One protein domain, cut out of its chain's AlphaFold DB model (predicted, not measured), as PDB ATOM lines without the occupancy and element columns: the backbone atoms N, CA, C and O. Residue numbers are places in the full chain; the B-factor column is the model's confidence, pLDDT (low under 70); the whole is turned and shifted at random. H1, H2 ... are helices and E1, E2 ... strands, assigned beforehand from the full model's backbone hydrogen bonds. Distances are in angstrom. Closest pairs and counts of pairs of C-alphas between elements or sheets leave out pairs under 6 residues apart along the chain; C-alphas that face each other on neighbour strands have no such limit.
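AT A GLANCE: This is residues 77 to 108 and 143 to 206 of the 437 residues of an uncharacterized protein of Thermosynechococcus elongatus PKUAC-SCTE542 (UniProt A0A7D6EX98). A small three-stranded sheet, E3, E4 and E5, sits near the first turns of one long helix, H2, whose far part, residues 192 to 206, sticks out as a free arm. Beside the earlier part of H2 lie a two-stranded hairpin, E1 and E2, and a short helix, H1, which packs on H2 and runs opposite to it. The printed part has 96 residues with two named helices and five named strands, in the order H1, E1, E2, E3, E4, E5, H2; the class is mixed, and both sheets, E3 - E4 - E5 and E1 - E2, are antiparallel. The whole is loose, with a radius of gyration of the C-alphas of 17.8 A, and H2 with its free arm makes the longest of the three spans of 61 by 28 by 23 A.

IN THESE COORDINATES: Find C-alpha 145 at (58.069, 75.964, 103.515), where E3 begins; it runs over residues 145 to 149. E4 holds residues 154 to 158 and E5 residues 164 to 167. H2 starts at C-alpha 170, at (47.502, 90.713, 101.794), and runs 51.9 A to C-alpha 206 at (51.889, 64.883, 146.610). Go back to residues 79 to 88 for H1, 14.1 A long, then to E1, residues 89 to 93, and E2, residues 99 to 103.

HOW THE PARTS SIT: Start at E3, E4 and E5, a meander, each strand the antiparallel neighbour of the one before; E4 is the inner strand. Look for N 147 and O 156, 2.8 A apart, in the hairpin E3 and E4, and N 157 and O 166, 2.8 A, in the hairpin E4 and E5. H2 is on this sheet but only grazes it, with residues 170 to 177; the closest C-alphas of E4 and H2, Leu 155 and Gln 173, are 6.4 A apart. H1 and H2 touch, with residues 179 to 187 of H2 alone, at a shallow tilt of 27 degrees, opposite ways; their closest C-alphas are Ala 81 and Ala 183, 6.3 A. In the hairpin E1 and E2, antiparallel at 151 degrees, N 92 and O 100 are 2.9 A apart. E1 and H2 are only just apart, 8.5 A at the closest. In H1 and H2 every O i to N i+4 pair is within hydrogen-bond range.

THE WHOLE: The two C-alphas farthest apart, Asp 96 and Gln 206, are 63.1 A from each other. Residues 109 to 142 are not printed, and C-alphas 108 and 143 stand 29.2 A apart across the cut, on the link from E2 to E3. Of the links that are printed whole, each is tight. The mean pLDDT of the printed part is 78.2; look for values under 70 at residues 77 to 91, 93 to 108 and 202 to 206 of the model.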
ATOM      1  N   PRO A  77      52.055  65.667 122.082       56.94
ATOM      2  CA  PRO A  77      52.830  65.786 120.855       56.94
ATOM      3  C   PRO A  77      52.772  67.243 120.384       56.94
ATOM      4  O   PRO A  77      51.727  67.732 119.959       56.94
ATOM      5  N   ALA A  78      53.894  67.957 120.476       53.44
ATOM      6  CA  ALA A  78      54.040  69.299 119.904       53.44
ATOM      7  C   ALA A  78      53.747  69.314 118.388       53.44
ATOM      8  O   ALA A  78      53.301  70.323 117.841       53.44
ATOM      9  N   ASP A  79      53.905  68.158 117.743       56.06
ATOM     10  CA  ASP A  79      53.715  67.953 116.312       56.06
ATOM     11  C   ASP A  79      52.254  68.128 115.868       56.06
ATOM     12  O   ASP A  79      52.003  68.483 114.723       56.06
ATOM     13  N   GLU A  80      51.263  67.955 116.750       63.53
ATOM     14  CA  GLU A  80      49.847  67.978 116.348       63.53
ATOM     15  C   GLU A  80      49.367  69.378 115.932       63.53
ATOM     16  O   GLU A  80      48.608  69.513 114.972       63.53
ATOM     17  N   ALA A  81      49.843  70.439 116.593       54.31
ATOM     18  CA  ALA A  81      49.485  71.811 116.226       54.31
ATOM     19  C   ALA A  81      50.107  72.219 114.881       54.31
ATOM     20  O   ALA A  81      49.447  72.851 114.057       54.31
ATOM     21  N   LEU A  82      51.356  71.812 114.642       57.03
ATOM     22  CA  LEU A  82      52.086  72.102 113.409       57.03
ATOM     23  C   LEU A  82      51.495  71.306 112.236       57.03
ATOM     24  O   LEU A  82      51.176  71.881 111.197       57.03
ATOM     25  N   LEU A  83      51.204  70.018 112.447       65.50
ATOM     26  CA  LEU A  83      50.488  69.177 111.487       65.50
ATOM     27  C   LEU A  83      49.069  69.688 111.219       65.50
ATOM     28  O   LEU A  83      48.611  69.606 110.083       65.50
ATOM     29  N   SER A  84      48.379  70.258 112.214       68.00
ATOM     30  CA  SER A  84      47.066  70.881 112.016       68.00
ATOM     31  C   SER A  84      47.158  72.087 111.084       68.00
ATOM     32  O   SER A  84      46.378  72.165 110.138       68.00
ATOM     33  N   VAL A  85      48.116  72.993 111.310       62.56
ATOM     34  CA  VAL A  85      48.333  74.165 110.442       62.56
ATOM     35  C   VAL A  85      48.726  73.725 109.029       62.56
ATOM     36  O   VAL A  85      48.131  74.192 108.062       62.56
ATOM     37  N   MET A  86      49.651  72.769 108.895       61.94
ATOM     38  CA  MET A  86      50.058  72.235 107.590       61.94
ATOM     39  C   MET A  86      48.919  71.500 106.875       61.94
ATOM     40  O   MET A  86      48.796  71.596 105.661       61.94
ATOM     41  N   SER A  87      48.054  70.791 107.605       68.00
ATOM     42  CA  SER A  87      46.897  70.103 107.018       68.00
ATOM     43  C   SER A  87      45.778  71.053 106.591       68.00
ATOM     44  O   SER A  87      45.034  70.734 105.666       68.00
ATOM     45  N   ALA A  88      45.658  72.212 107.247       62.97
ATOM     46  CA  ALA A  88      44.687  73.244 106.898       62.97
ATOM     47  C   ALA A  88      45.108  74.055 105.665       62.97
ATOM     48  O   ALA A  88      44.250  74.655 105.018       62.97
ATOM     49  N   LEU A  89      46.405  74.054 105.342       62.53
ATOM     50  CA  LEU A  89      46.967  74.620 104.122       62.53
ATOM     51  C   LEU A  89      47.028  73.531 103.046       62.53
ATOM     52  O   LEU A  89      48.074  72.938 102.784       62.53
ATOM     53  N   SER A  90      45.892  73.243 102.412       68.25
ATOM     54  CA  SER A  90      45.898  72.374 101.236       68.25
ATOM     55  C   SER A  90      46.269  73.178  99.994       68.25
ATOM     56  O   SER A  90      45.538  74.078  99.576       68.25
ATOM     57  N   LEU A  91      47.414  72.835  99.408       64.56
ATOM     58  CA  LEU A  91      47.812  73.281  98.081       64.56
ATOM     59  C   LEU A  91      47.117  72.413  97.042       64.56
ATOM     60  O   LEU A  91      47.361  71.208  96.957       64.56
ATOM     61  N   THR A  92      46.247  73.029  96.257       70.50
ATOM     62  CA  THR A  92      45.646  72.409  95.080       70.50
ATOM     63  C   THR A  92      46.311  73.016  93.857       70.50
ATOM     64  O   THR A  92      46.210  74.225  93.639       70.50
ATOM     65  N   LYS A  93      47.006  72.194  93.066       62.16
ATOM     66  CA  LYS A  93      47.483  72.614  91.746       62.16
ATOM     67  C   LYS A  93      46.245  72.845  90.874       62.16
ATOM     68  O   LYS A  93      45.496  71.896  90.645       62.16
ATOM     69  N   GLY A  94      45.980  74.096  90.499       64.62
ATOM     70  CA  GLY A  94      44.894  74.439  89.582       64.62
ATOM     71  C   GLY A  94      45.204  73.982  88.156       64.62
ATOM     72  O   GLY A  94      46.358  73.695  87.834       64.62
ATOM     73  N   GLU A  95      44.175  73.919  87.308       55.28
ATOM     74  CA  GLU A  95      44.317  73.573  85.882       55.28
ATOM     75  C   GLU A  95      45.229  74.567  85.136       55.28
ATOM     76  O   GLU A  95      45.977  74.159  84.254       55.28
ATOM     77  N   ASP A  96      45.280  75.825  85.586       65.19
ATOM     78  CA  ASP A  96      46.083  76.907  84.990       65.19
ATOM     79  C   ASP A  96      47.529  76.999  85.526       65.19
ATOM     80  O   ASP A  96      48.125  78.073  85.530       65.19
ATOM     81  N   GLU A  97      48.075  75.921  86.098       63.69
ATOM     82  CA  GLU A  97      49.372  75.888  86.813       63.69
ATOM     83  C   GLU A  97      49.511  76.853  88.009       63.69
ATOM     84  O   GLU A  97      50.516  76.826  88.723       63.69
ATOM     85  N   SER A  98      48.487  77.652  88.305       51.41
ATOM     86  CA  SER A  98      48.440  78.488  89.497       51.41
ATOM     87  C   SER A  98      48.150  77.632  90.736       51.41
ATOM     88  O   SER A  98      47.212  76.830  90.792       51.41
ATOM     89  N   TRP A  99      48.986  77.775  91.765       65.69
ATOM     90  CA  TRP A  99      48.773  77.098  93.042       65.69
ATOM     91  C   TRP A  99      47.641  77.789  93.817       65.69
ATOM     92  O   TRP A  99      47.787  78.892  94.353       65.69
ATOM     93  N   GLY A 100      46.485  77.132  93.900       51.34
ATOM     94  CA  GLY A 100      45.402  77.526  94.794       51.34
ATOM     95  C   GLY A 100      45.734  77.101  96.221       51.34
ATOM     96  O   GLY A 100      46.086  75.946  96.458       51.34
ATOM     97  N   VAL A 101      45.633  78.021  97.181       65.44
ATOM     98  CA  VAL A 101      45.754  77.675  98.605       65.44
ATOM     99  C   VAL A 101      44.355  77.697  99.183       65.44
ATOM    100  O   VAL A 101      43.777  78.758  99.399       65.44
ATOM    101  N   ALA A 102      43.797  76.511  99.394       61.31
ATOM    102  CA  ALA A 102      42.538  76.369 100.094       61.31
ATOM    103  C   ALA A 102      42.838  76.341 101.595       61.31
ATOM    104  O   ALA A 102      43.411  75.375 102.103       61.31
ATOM    105  N   ILE A 103      42.477  77.425 102.282       68.69
ATOM    106  CA  ILE A 103      42.553  77.530 103.740       68.69
ATOM    107  C   ILE A 103      41.234  77.007 104.302       68.69
ATOM    108  O   ILE A 103      40.166  77.549 104.008       68.69
ATOM    109  N   ALA A 104      41.292  75.954 105.117       66.19
ATOM    110  CA  ALA A 104      40.097  75.459 105.789       66.19
ATOM    111  C   ALA A 104      39.485  76.566 106.679       66.19
ATOM    112  O   ALA A 104      40.214  77.213 107.444       66.19
ATOM    113  N   PRO A 105      38.160  76.800 106.622       60.22
ATOM    114  CA  PRO A 105      37.526  77.830 107.434       60.22
ATOM    115  C   PRO A 105      37.748  77.543 108.923       60.22
ATOM    116  O   PRO A 105      37.590  76.410 109.384       60.22
ATOM    117  N   ILE A 106      38.104  78.582 109.685       60.66
ATOM    118  CA  ILE A 106      38.326  78.476 111.132       60.66
ATOM    119  C   ILE A 106      37.030  77.981 111.781       60.66
ATOM    120  O   ILE A 106      35.985  78.634 111.695       60.66
ATOM    121  N   ALA A 107      37.097  76.821 112.439       65.12
ATOM    122  CA  ALA A 107      35.956  76.251 113.136       65.12
ATOM    123  C   ALA A 107      35.499  77.217 114.240       65.12
ATOM    124  O   ALA A 107      36.206  77.461 115.223       65.12
ATOM    125  N   ARG A 108      34.300  77.788 114.078       62.75
ATOM    126  CA  ARG A 108      33.718  78.664 115.097       62.75
ATOM    127  C   ARG A 108      33.463  77.844 116.365       62.75
ATOM    128  O   ARG A 108      32.942  76.730 116.267       62.75
ATOM    129  N   PRO A 143      58.320  68.654 100.597       86.12
ATOM    130  CA  PRO A 143      58.040  69.588 101.671       86.12
ATOM    131  C   PRO A 143      57.974  71.007 101.101       86.12
ATOM    132  O   PRO A 143      58.819  71.417 100.309       86.12
ATOM    133  N   PHE A 144      56.959  71.756 101.519       89.25
ATOM    134  CA  PHE A 144      56.837  73.179 101.226       89.25
ATOM    135  C   PHE A 144      57.054  73.965 102.511       89.25
ATOM    136  O   PHE A 144      56.575  73.568 103.579       89.25
ATOM    137  N   TYR A 145      57.740  75.095 102.396       90.38
ATOM    138  CA  TYR A 145      58.069  75.964 103.515       90.38
ATOM    139  C   TYR A 145      57.357  77.303 103.365       90.38
ATOM    140  O   TYR A 145      57.185  77.826 102.265       90.38
ATOM    141  N   LEU A 146      56.926  77.868 104.488       92.56
ATOM    142  CA  LEU A 146      56.401  79.226 104.538       92.56
ATOM    143  C   LEU A 146      57.571  80.163 104.855       92.56
ATOM    144  O   LEU A 146      58.132  80.089 105.947       92.56
ATOM    145  N   ALA A 147      57.939  81.031 103.918       92.88
ATOM    146  CA  ALA A 147      58.957  82.055 104.122       92.88
ATOM    147  C   ALA A 147      58.330  83.454 104.137       92.88
ATOM    148  O   ALA A 147      57.206  83.668 103.680       92.88
ATOM    149  N   CYS A 148      59.065  84.417 104.684       94.31
ATOM    150  CA  CYS A 148      58.676  85.820 104.711       94.31
ATOM    151  C   CYS A 148      59.717  86.625 103.934       94.31
ATOM    152  O   CYS A 148      60.896  86.601 104.291       94.31
ATOM    153  N   ASP A 149      59.291  87.320 102.882       92.56
ATOM    154  CA  ASP A 149      60.150  88.260 102.172       92.56
ATOM    155  C   ASP A 149      60.270  89.529 103.012       92.56
ATOM    156  O   ASP A 149      59.295  90.242 103.272       92.56
ATOM    157  N   ARG A 150      61.496  89.820 103.444       84.25
ATOM    158  CA  ARG A 150      61.815  90.986 104.263       84.25
ATOM    159  C   ARG A 150      61.590  92.301 103.513       84.25
ATOM    160  O   ARG A 150      61.202  93.281 104.147       84.25
ATOM    161  N   ALA A 151      61.838  92.330 102.204       87.50
ATOM    162  CA  ALA A 151      61.718  93.541 101.398       87.50
ATOM    163  C   ALA A 151      60.247  93.860 101.114       87.50
ATOM    164  O   ALA A 151      59.790  94.970 101.389       87.50
ATOM    165  N   ALA A 152      59.489  92.870 100.637       86.62
ATOM    166  CA  ALA A 152      58.077  93.043 100.310       86.62
ATOM    167  C   ALA A 152      57.140  92.968 101.528       86.62
ATOM    168  O   ALA A 152      55.965  93.318 101.414       86.62
ATOM    169  N   LYS A 153      57.637  92.516 102.691       90.81
ATOM    170  CA  LYS A 153      56.830  92.199 103.884       90.81
ATOM    171  C   LYS A 153      55.671  91.253 103.555       90.81
ATOM    172  O   LYS A 153      54.590  91.376 104.126       90.81
ATOM    173  N   SER A 154      55.893  90.335 102.617       92.06
ATOM    174  CA  SER A 154      54.898  89.380 102.147       92.06
ATOM    175  C   SER A 154      55.275  87.961 102.559       92.06
ATOM    176  O   SER A 154      56.451  87.601 102.619       92.06
ATOM    177  N   LEU A 155      54.273  87.137 102.863       93.50
ATOM    178  CA  LEU A 155      54.490  85.699 102.998       93.50
ATOM    179  C   LEU A 155      54.570  85.095 101.598       93.50
ATOM    180  O   LEU A 155      53.780  85.441 100.713       93.50
ATOM    181  N   LEU A 156      55.485  84.152 101.424       95.56
ATOM    182  CA  LEU A 156      55.599  83.335 100.228       95.56
ATOM    183  C   LEU A 156      55.709  81.868 100.619       95.56
ATOM    184  O   LEU A 156      56.295  81.504 101.639       95.56
ATOM    185  N   LEU A 157      55.115  81.023  99.794       94.00
ATOM    186  CA  LEU A 157      55.341  79.596  99.846       94.00
ATOM    187  C   LEU A 157      56.552  79.268  98.984       94.00
ATOM    188  O   LEU A 157      56.638  79.726  97.844       94.00
ATOM    189  N   VAL A 158      57.458  78.473  99.529       93.19
ATOM    190  CA  VAL A 158      58.753  78.177  98.934       93.19
ATOM    191  C   VAL A 158      58.952  76.671  98.869       93.19
ATOM    192  O   VAL A 158      58.525  75.945  99.773       93.19
ATOM    193  N   ASP A 159      59.558  76.195  97.789       92.62
ATOM    194  CA  ASP A 159      60.006  74.807  97.700       92.62
ATOM    195  C   ASP A 159      61.264  74.558  98.562       92.62
ATOM    196  O   ASP A 159      61.794  75.454  99.224       92.62
ATOM    197  N   GLU A 160      61.749  73.316  98.569       92.06
ATOM    198  CA  GLU A 160      62.978  72.930  99.275       92.06
ATOM    199  C   GLU A 160      64.235  73.641  98.740       92.06
ATOM    200  O   GLU A 160      65.201  73.831  99.475       92.06
ATOM    201  N   ALA A 161      64.212  74.087  97.484       92.44
ATOM    202  CA  ALA A 161      65.313  74.780  96.824       92.44
ATOM    203  C   ALA A 161      65.208  76.317  96.916       92.44
ATOM    204  O   ALA A 161      65.917  77.032  96.210       92.44
ATOM    205  N   ALA A 162      64.370  76.826  97.821       90.69
ATOM    206  CA  ALA A 162      64.148  78.246  98.060       90.69
ATOM    207  C   ALA A 162      63.474  79.026  96.898       90.69
ATOM    208  O   ALA A 162      63.479  80.260  96.902       90.69
ATOM    209  N   HIS A 163      62.844  78.350  95.931       91.81
ATOM    210  CA  HIS A 163      62.104  78.999  94.847       91.81
ATOM    211  C   HIS A 163      60.691  79.403  95.291       91.81
ATOM    212  O   HIS A 163      59.951  78.578  95.840       91.81
ATOM    213  N   PRO A 164      60.269  80.655  95.034       93.50
ATOM    214  CA  PRO A 164      58.934  81.116  95.385       93.50
ATOM    215  C   PRO A 164      57.887  80.423  94.504       93.50
ATOM    216  O   PRO A 164      57.785  80.686  93.309       93.50
ATOM    217  N   LEU A 165      57.075  79.555  95.105       93.38
ATOM    218  CA  LEU A 165      55.958  78.874  94.445       93.38
ATOM    219  C   LEU A 165      54.716  79.761  94.365       93.38
ATOM    220  O   LEU A 165      53.971  79.720  93.388       93.38
ATOM    221  N   LYS A 166      54.466  80.544  95.421       95.38
ATOM    222  CA  LYS A 166      53.334  81.471  95.495       95.38
ATOM    223  C   LYS A 166      53.644  82.631  96.427       95.38
ATOM    224  O   LYS A 166      54.018  82.410  97.575       95.38
ATOM    225  N   ILE A 167      53.402  83.850  95.961       95.38
ATOM    226  CA  ILE A 167      53.374  85.048  96.804       95.38
ATOM    227  C   ILE A 167      51.931  85.249  97.265       95.38
ATOM    228  O   ILE A 167      51.019  85.315  96.442       95.38
ATOM    229  N   PHE A 168      51.711  85.310  98.576       94.56
ATOM    230  CA  PHE A 168      50.370  85.475  99.130       94.56
ATOM    231  C   PHE A 168      49.908  86.927  99.024       94.56
ATOM    232  O   PHE A 168      50.657  87.852  99.346       94.56
ATOM    233  N   THR A 169      48.649  87.129  98.643       95.19
ATOM    234  CA  THR A 169      47.999  88.448  98.709       95.19
ATOM    235  C   THR A 169      47.811  88.892 100.164       95.19
ATOM    236  O   THR A 169      47.742  88.060 101.068       95.19
ATOM    237  N   ALA A 170      47.675  90.198 100.426       92.31
ATOM    238  CA  ALA A 170      47.502  90.713 101.794       92.31
ATOM    239  C   ALA A 170      46.298  90.085 102.538       92.31
ATOM    240  O   ALA A 170      46.370  89.838 103.742       92.31
ATOM    241  N   ALA A 171      45.212  89.767 101.822       91.88
ATOM    242  CA  ALA A 171      44.043  89.097 102.393       91.88
ATOM    243  C   ALA A 171      44.328  87.629 102.764       91.88
ATOM    244  O   ALA A 171      43.958  87.188 103.853       91.88
ATOM    245  N   GLU A 172      45.022  86.879 101.898       93.69
ATOM    246  CA  GLU A 172      45.451  85.504 102.195       93.69
ATOM    247  C   GLU A 172      46.441  85.475 103.366       93.69
ATOM    248  O   GLU A 172      46.316  84.636 104.255       93.69
ATOM    249  N   GLN A 173      47.381  86.425 103.419       94.31
ATOM    250  CA  GLN A 173      48.318  86.568 104.537       94.31
ATOM    251  C   GLN A 173      47.575  86.749 105.856       94.31
ATOM    252  O   GLN A 173      47.819  86.005 106.802       94.31
ATOM    253  N   GLN A 174      46.608  87.668 105.906       92.81
ATOM    254  CA  GLN A 174      45.807  87.893 107.104       92.81
ATOM    255  C   GLN A 174      45.046  86.627 107.535       92.81
ATOM    256  O   GLN A 174      44.966  86.337 108.730       92.81
ATOM    257  N   GLN A 175      44.516  85.845 106.590       91.94
ATOM    258  CA  GLN A 175      43.846  84.575 106.895       91.94
ATOM    259  C   GLN A 175      44.812  83.520 107.446       91.94
ATOM    260  O   GLN A 175      44.484  82.849 108.428       91.94
ATOM    261  N   ILE A 176      46.007  83.390 106.861       91.56
ATOM    262  CA  ILE A 176      47.050  82.475 107.340       91.56
ATOM    263  C   ILE A 176      47.486  82.873 108.753       91.56
ATOM    264  O   ILE A 176      47.524  82.028 109.647       91.56
ATOM    265  N   GLU A 177      47.737  84.161 108.993       91.44
ATOM    266  CA  GLU A 177      48.108  84.667 110.316       91.44
ATOM    267  C   GLU A 177      47.018  84.404 111.362       91.44
ATOM    268  O   GLU A 177      47.319  83.947 112.468       91.44
ATOM    269  N   GLN A 178      45.747  84.637 111.018       90.75
ATOM    270  CA  GLN A 178      44.609  84.327 111.887       90.75
ATOM    271  C   GLN A 178      44.523  82.832 112.202       90.75
ATOM    272  O   GLN A 178      44.261  82.459 113.348       90.75
ATOM    273  N   HIS A 179      44.773  81.973 111.213       88.50
ATOM    274  CA  HIS A 179      44.748  80.527 111.399       88.50
ATOM    275  C   HIS A 179      45.891  80.049 112.309       88.50
ATOM    276  O   HIS A 179      45.651  79.277 113.238       88.50
ATOM    277  N   ILE A 180      47.114  80.560 112.113       86.81
ATOM    278  CA  ILE A 180      48.268  80.268 112.979       86.81
ATOM    279  C   ILE A 180      47.994  80.749 114.409       86.81
ATOM    280  O   ILE A 180      48.201  80.000 115.366       86.81
ATOM    281  N   ALA A 181      47.484  81.973 114.572       86.88
ATOM    282  CA  ALA A 181      47.145  82.523 115.882       86.88
ATOM    283  C   ALA A 181      46.077  81.679 116.600       86.88
ATOM    284  O   ALA A 181      46.210  81.399 117.794       86.88
ATOM    285  N   TYR A 182      45.050  81.224 115.876       89.56
ATOM    286  CA  TYR A 182      44.022  80.333 116.409       89.56
ATOM    287  C   TYR A 182      44.595  78.972 116.826       89.56
ATOM    288  O   TYR A 182      44.347  78.524 117.946       89.56
ATOM    289  N   ALA A 183      45.403  78.331 115.974       84.62
ATOM    290  CA  ALA A 183      46.019  77.039 116.275       84.62
ATOM    291  C   ALA A 183      46.939  77.116 117.506       84.62
ATOM    292  O   ALA A 183      46.867  76.262 118.394       84.62
ATOM    293  N   LEU A 184      47.734  78.186 117.617       85.81
ATOM    294  CA  LEU A 184      48.542  78.458 118.807       85.81
ATOM    295  C   LEU A 184      47.665  78.655 120.048       85.81
ATOM    296  O   LEU A 184      47.950  78.072 121.092       85.81
ATOM    297  N   ALA A 185      46.580  79.429 119.956       84.12
ATOM    298  CA  ALA A 185      45.662  79.635 121.075       84.12
ATOM    299  C   ALA A 185      45.040  78.315 121.568       84.12
ATOM    300  O   ALA A 185      45.003  78.066 122.777       84.12
ATOM    301  N   VAL A 186      44.615  77.443 120.648       84.44
ATOM    302  CA  VAL A 186      44.097  76.102 120.964       84.44
ATOM    303  C   VAL A 186      45.175  75.244 121.631       84.44
ATOM    304  O   VAL A 186      44.916  74.653 122.682       84.44
ATOM    305  N   TYR A 187      46.397  75.229 121.093       88.94
ATOM    306  CA  TYR A 187      47.525  74.514 121.695       88.94
ATOM    307  C   TYR A 187      47.800  74.986 123.129       88.94
ATOM    308  O   TYR A 187      47.835  74.175 124.055       88.94
ATOM    309  N   TYR A 188      47.900  76.298 123.363       85.31
ATOM    310  CA  TYR A 188      48.114  76.843 124.706       85.31
ATOM    311  C   TYR A 188      46.956  76.545 125.658       85.31
ATOM    312  O   TYR A 188      47.183  76.291 126.844       85.31
ATOM    313  N   GLN A 189      45.718  76.524 125.165       87.19
ATOM    314  CA  GLN A 189      44.573  76.102 125.960       87.19
ATOM    315  C   GLN A 189      44.694  74.629 126.372       87.19
ATOM    316  O   GLN A 189      44.467  74.312 127.543       87.19
ATOM    317  N   HIS A 190      45.099  73.745 125.458       82.88
ATOM    318  CA  HIS A 190      45.354  72.336 125.755       82.88
ATOM    319  C   HIS A 190      46.491  72.158 126.760       82.88
ATOM    320  O   HIS A 190      46.316  71.454 127.754       82.88
ATOM    321  N   VAL A 191      47.613  72.856 126.572       81.62
ATOM    322  CA  VAL A 191      48.740  72.857 127.515       81.62
ATOM    323  C   VAL A 191      48.283  73.340 128.892       81.62
ATOM    324  O   VAL A 191      48.549  72.686 129.897       81.62
ATOM    325  N   ARG A 192      47.506  74.426 128.969       81.94
ATOM    326  CA  ARG A 192      46.964  74.943 130.236       81.94
ATOM    327  C   ARG A 192      46.019  73.948 130.909       81.94
ATOM    328  O   ARG A 192      46.073  73.788 132.127       81.94
ATOM    329  N   GLN A 193      45.153  73.283 130.148       84.31
ATOM    330  CA  GLN A 193      44.268  72.241 130.676       84.31
ATOM    331  C   GLN A 193      45.057  71.025 131.161       84.31
ATOM    332  O   GLN A 193      44.750  70.492 132.227       84.31
ATOM    333  N   TRP A 194      46.089  70.622 130.424       84.94
ATOM    334  CA  TRP A 194      46.998  69.553 130.818       84.94
ATOM    335  C   TRP A 194      47.715  69.897 132.124       84.94
ATOM    336  O   TRP A 194      47.665  69.105 133.062       84.94
ATOM    337  N   TYR A 195      48.268  71.109 132.243       81.62
ATOM    338  CA  TYR A 195      48.879  71.589 133.483       81.62
ATOM    339  C   TYR A 195      47.877  71.627 134.634       81.62
ATOM    340  O   TYR A 195      48.204  71.159 135.716       81.62
ATOM    341  N   ARG A 196      46.642  72.105 134.426       79.62
ATOM    342  CA  ARG A 196      45.605  72.101 135.476       79.62
ATOM    343  C   ARG A 196      45.251  70.690 135.937       79.62
ATOM    344  O   ARG A 196      45.177  70.458 137.137       79.62
ATOM    345  N   ARG A 197      45.056  69.749 135.008       80.25
ATOM    346  CA  ARG A 197      44.748  68.347 135.337       80.25
ATOM    347  C   ARG A 197      45.910  67.685 136.063       80.25
ATOM    348  O   ARG A 197      45.704  67.038 137.084       80.25
ATOM    349  N   ARG A 198      47.130  67.893 135.566       76.62
ATOM    350  CA  ARG A 198      48.343  67.348 136.166       76.62
ATOM    351  C   ARG A 198      48.613  67.959 137.534       76.62
ATOM    352  O   ARG A 198      48.958  67.212 138.430       76.62
ATOM    353  N   HIS A 199      48.410  69.260 137.720       73.62
ATOM    354  CA  HIS A 199      48.621  69.926 139.004       73.62
ATOM    355  C   HIS A 199      47.537  69.563 140.023       73.62
ATOM    356  O   HIS A 199      47.873  69.353 141.177       73.62
ATOM    357  N   HIS A 200      46.269  69.401 139.624       72.38
ATOM    358  CA  HIS A 200      45.232  68.872 140.525       72.38
ATOM    359  C   HIS A 200      45.503  67.423 140.945       72.38
ATOM    360  O   HIS A 200      45.280  67.073 142.100       72.38
ATOM    361  N   TRP A 201      45.997  66.591 140.023       73.44
ATOM    362  CA  TRP A 201      46.363  65.204 140.317       73.44
ATOM    363  C   TRP A 201      47.649  65.104 141.148       73.44
ATOM    364  O   TRP A 201      47.724  64.311 142.077       73.44
ATOM    365  N   LEU A 202      48.652  65.938 140.858       64.25
ATOM    366  CA  LEU A 202      49.868  66.012 141.661       64.25
ATOM    367  C   LEU A 202      49.591  66.591 143.040       64.25
ATOM    368  O   LEU A 202      50.174  66.077 143.969       64.25
ATOM    369  N   TRP A 203      48.699  67.564 143.230       63.41
ATOM    370  CA  TRP A 203      48.383  68.047 144.581       63.41
ATOM    371  C   TRP A 203      47.745  66.954 145.448       63.41
ATOM    372  O   TRP A 203      48.175  66.742 146.577       63.41
ATOM    373  N   SER A 204      46.800  66.182 144.896       62.62
ATOM    374  CA  SER A 204      46.167  65.072 145.623       62.62
ATOM    375  C   SER A 204      47.092  63.866 145.841       62.62
ATOM    376  O   SER A 204      46.902  63.101 146.786       62.62
ATOM    377  N   TRP A 205      48.108  63.689 144.991       62.34
ATOM    378  CA  TRP A 205      49.108  62.624 145.125       62.34
ATOM    379  C   TRP A 205      50.339  63.043 145.952       62.34
ATOM    380  O   TRP A 205      50.916  62.227 146.667       62.34
ATOM    381  N   GLN A 206      50.728  64.318 145.916       52.22
ATOM    382  CA  GLN A 206      51.889  64.883 146.610       52.22
ATOM    383  C   GLN A 206      51.634  65.046 148.112       52.22
ATOM    384  O   GLN A 206      52.573  64.857 148.880       52.22
TER     385      GLN A 206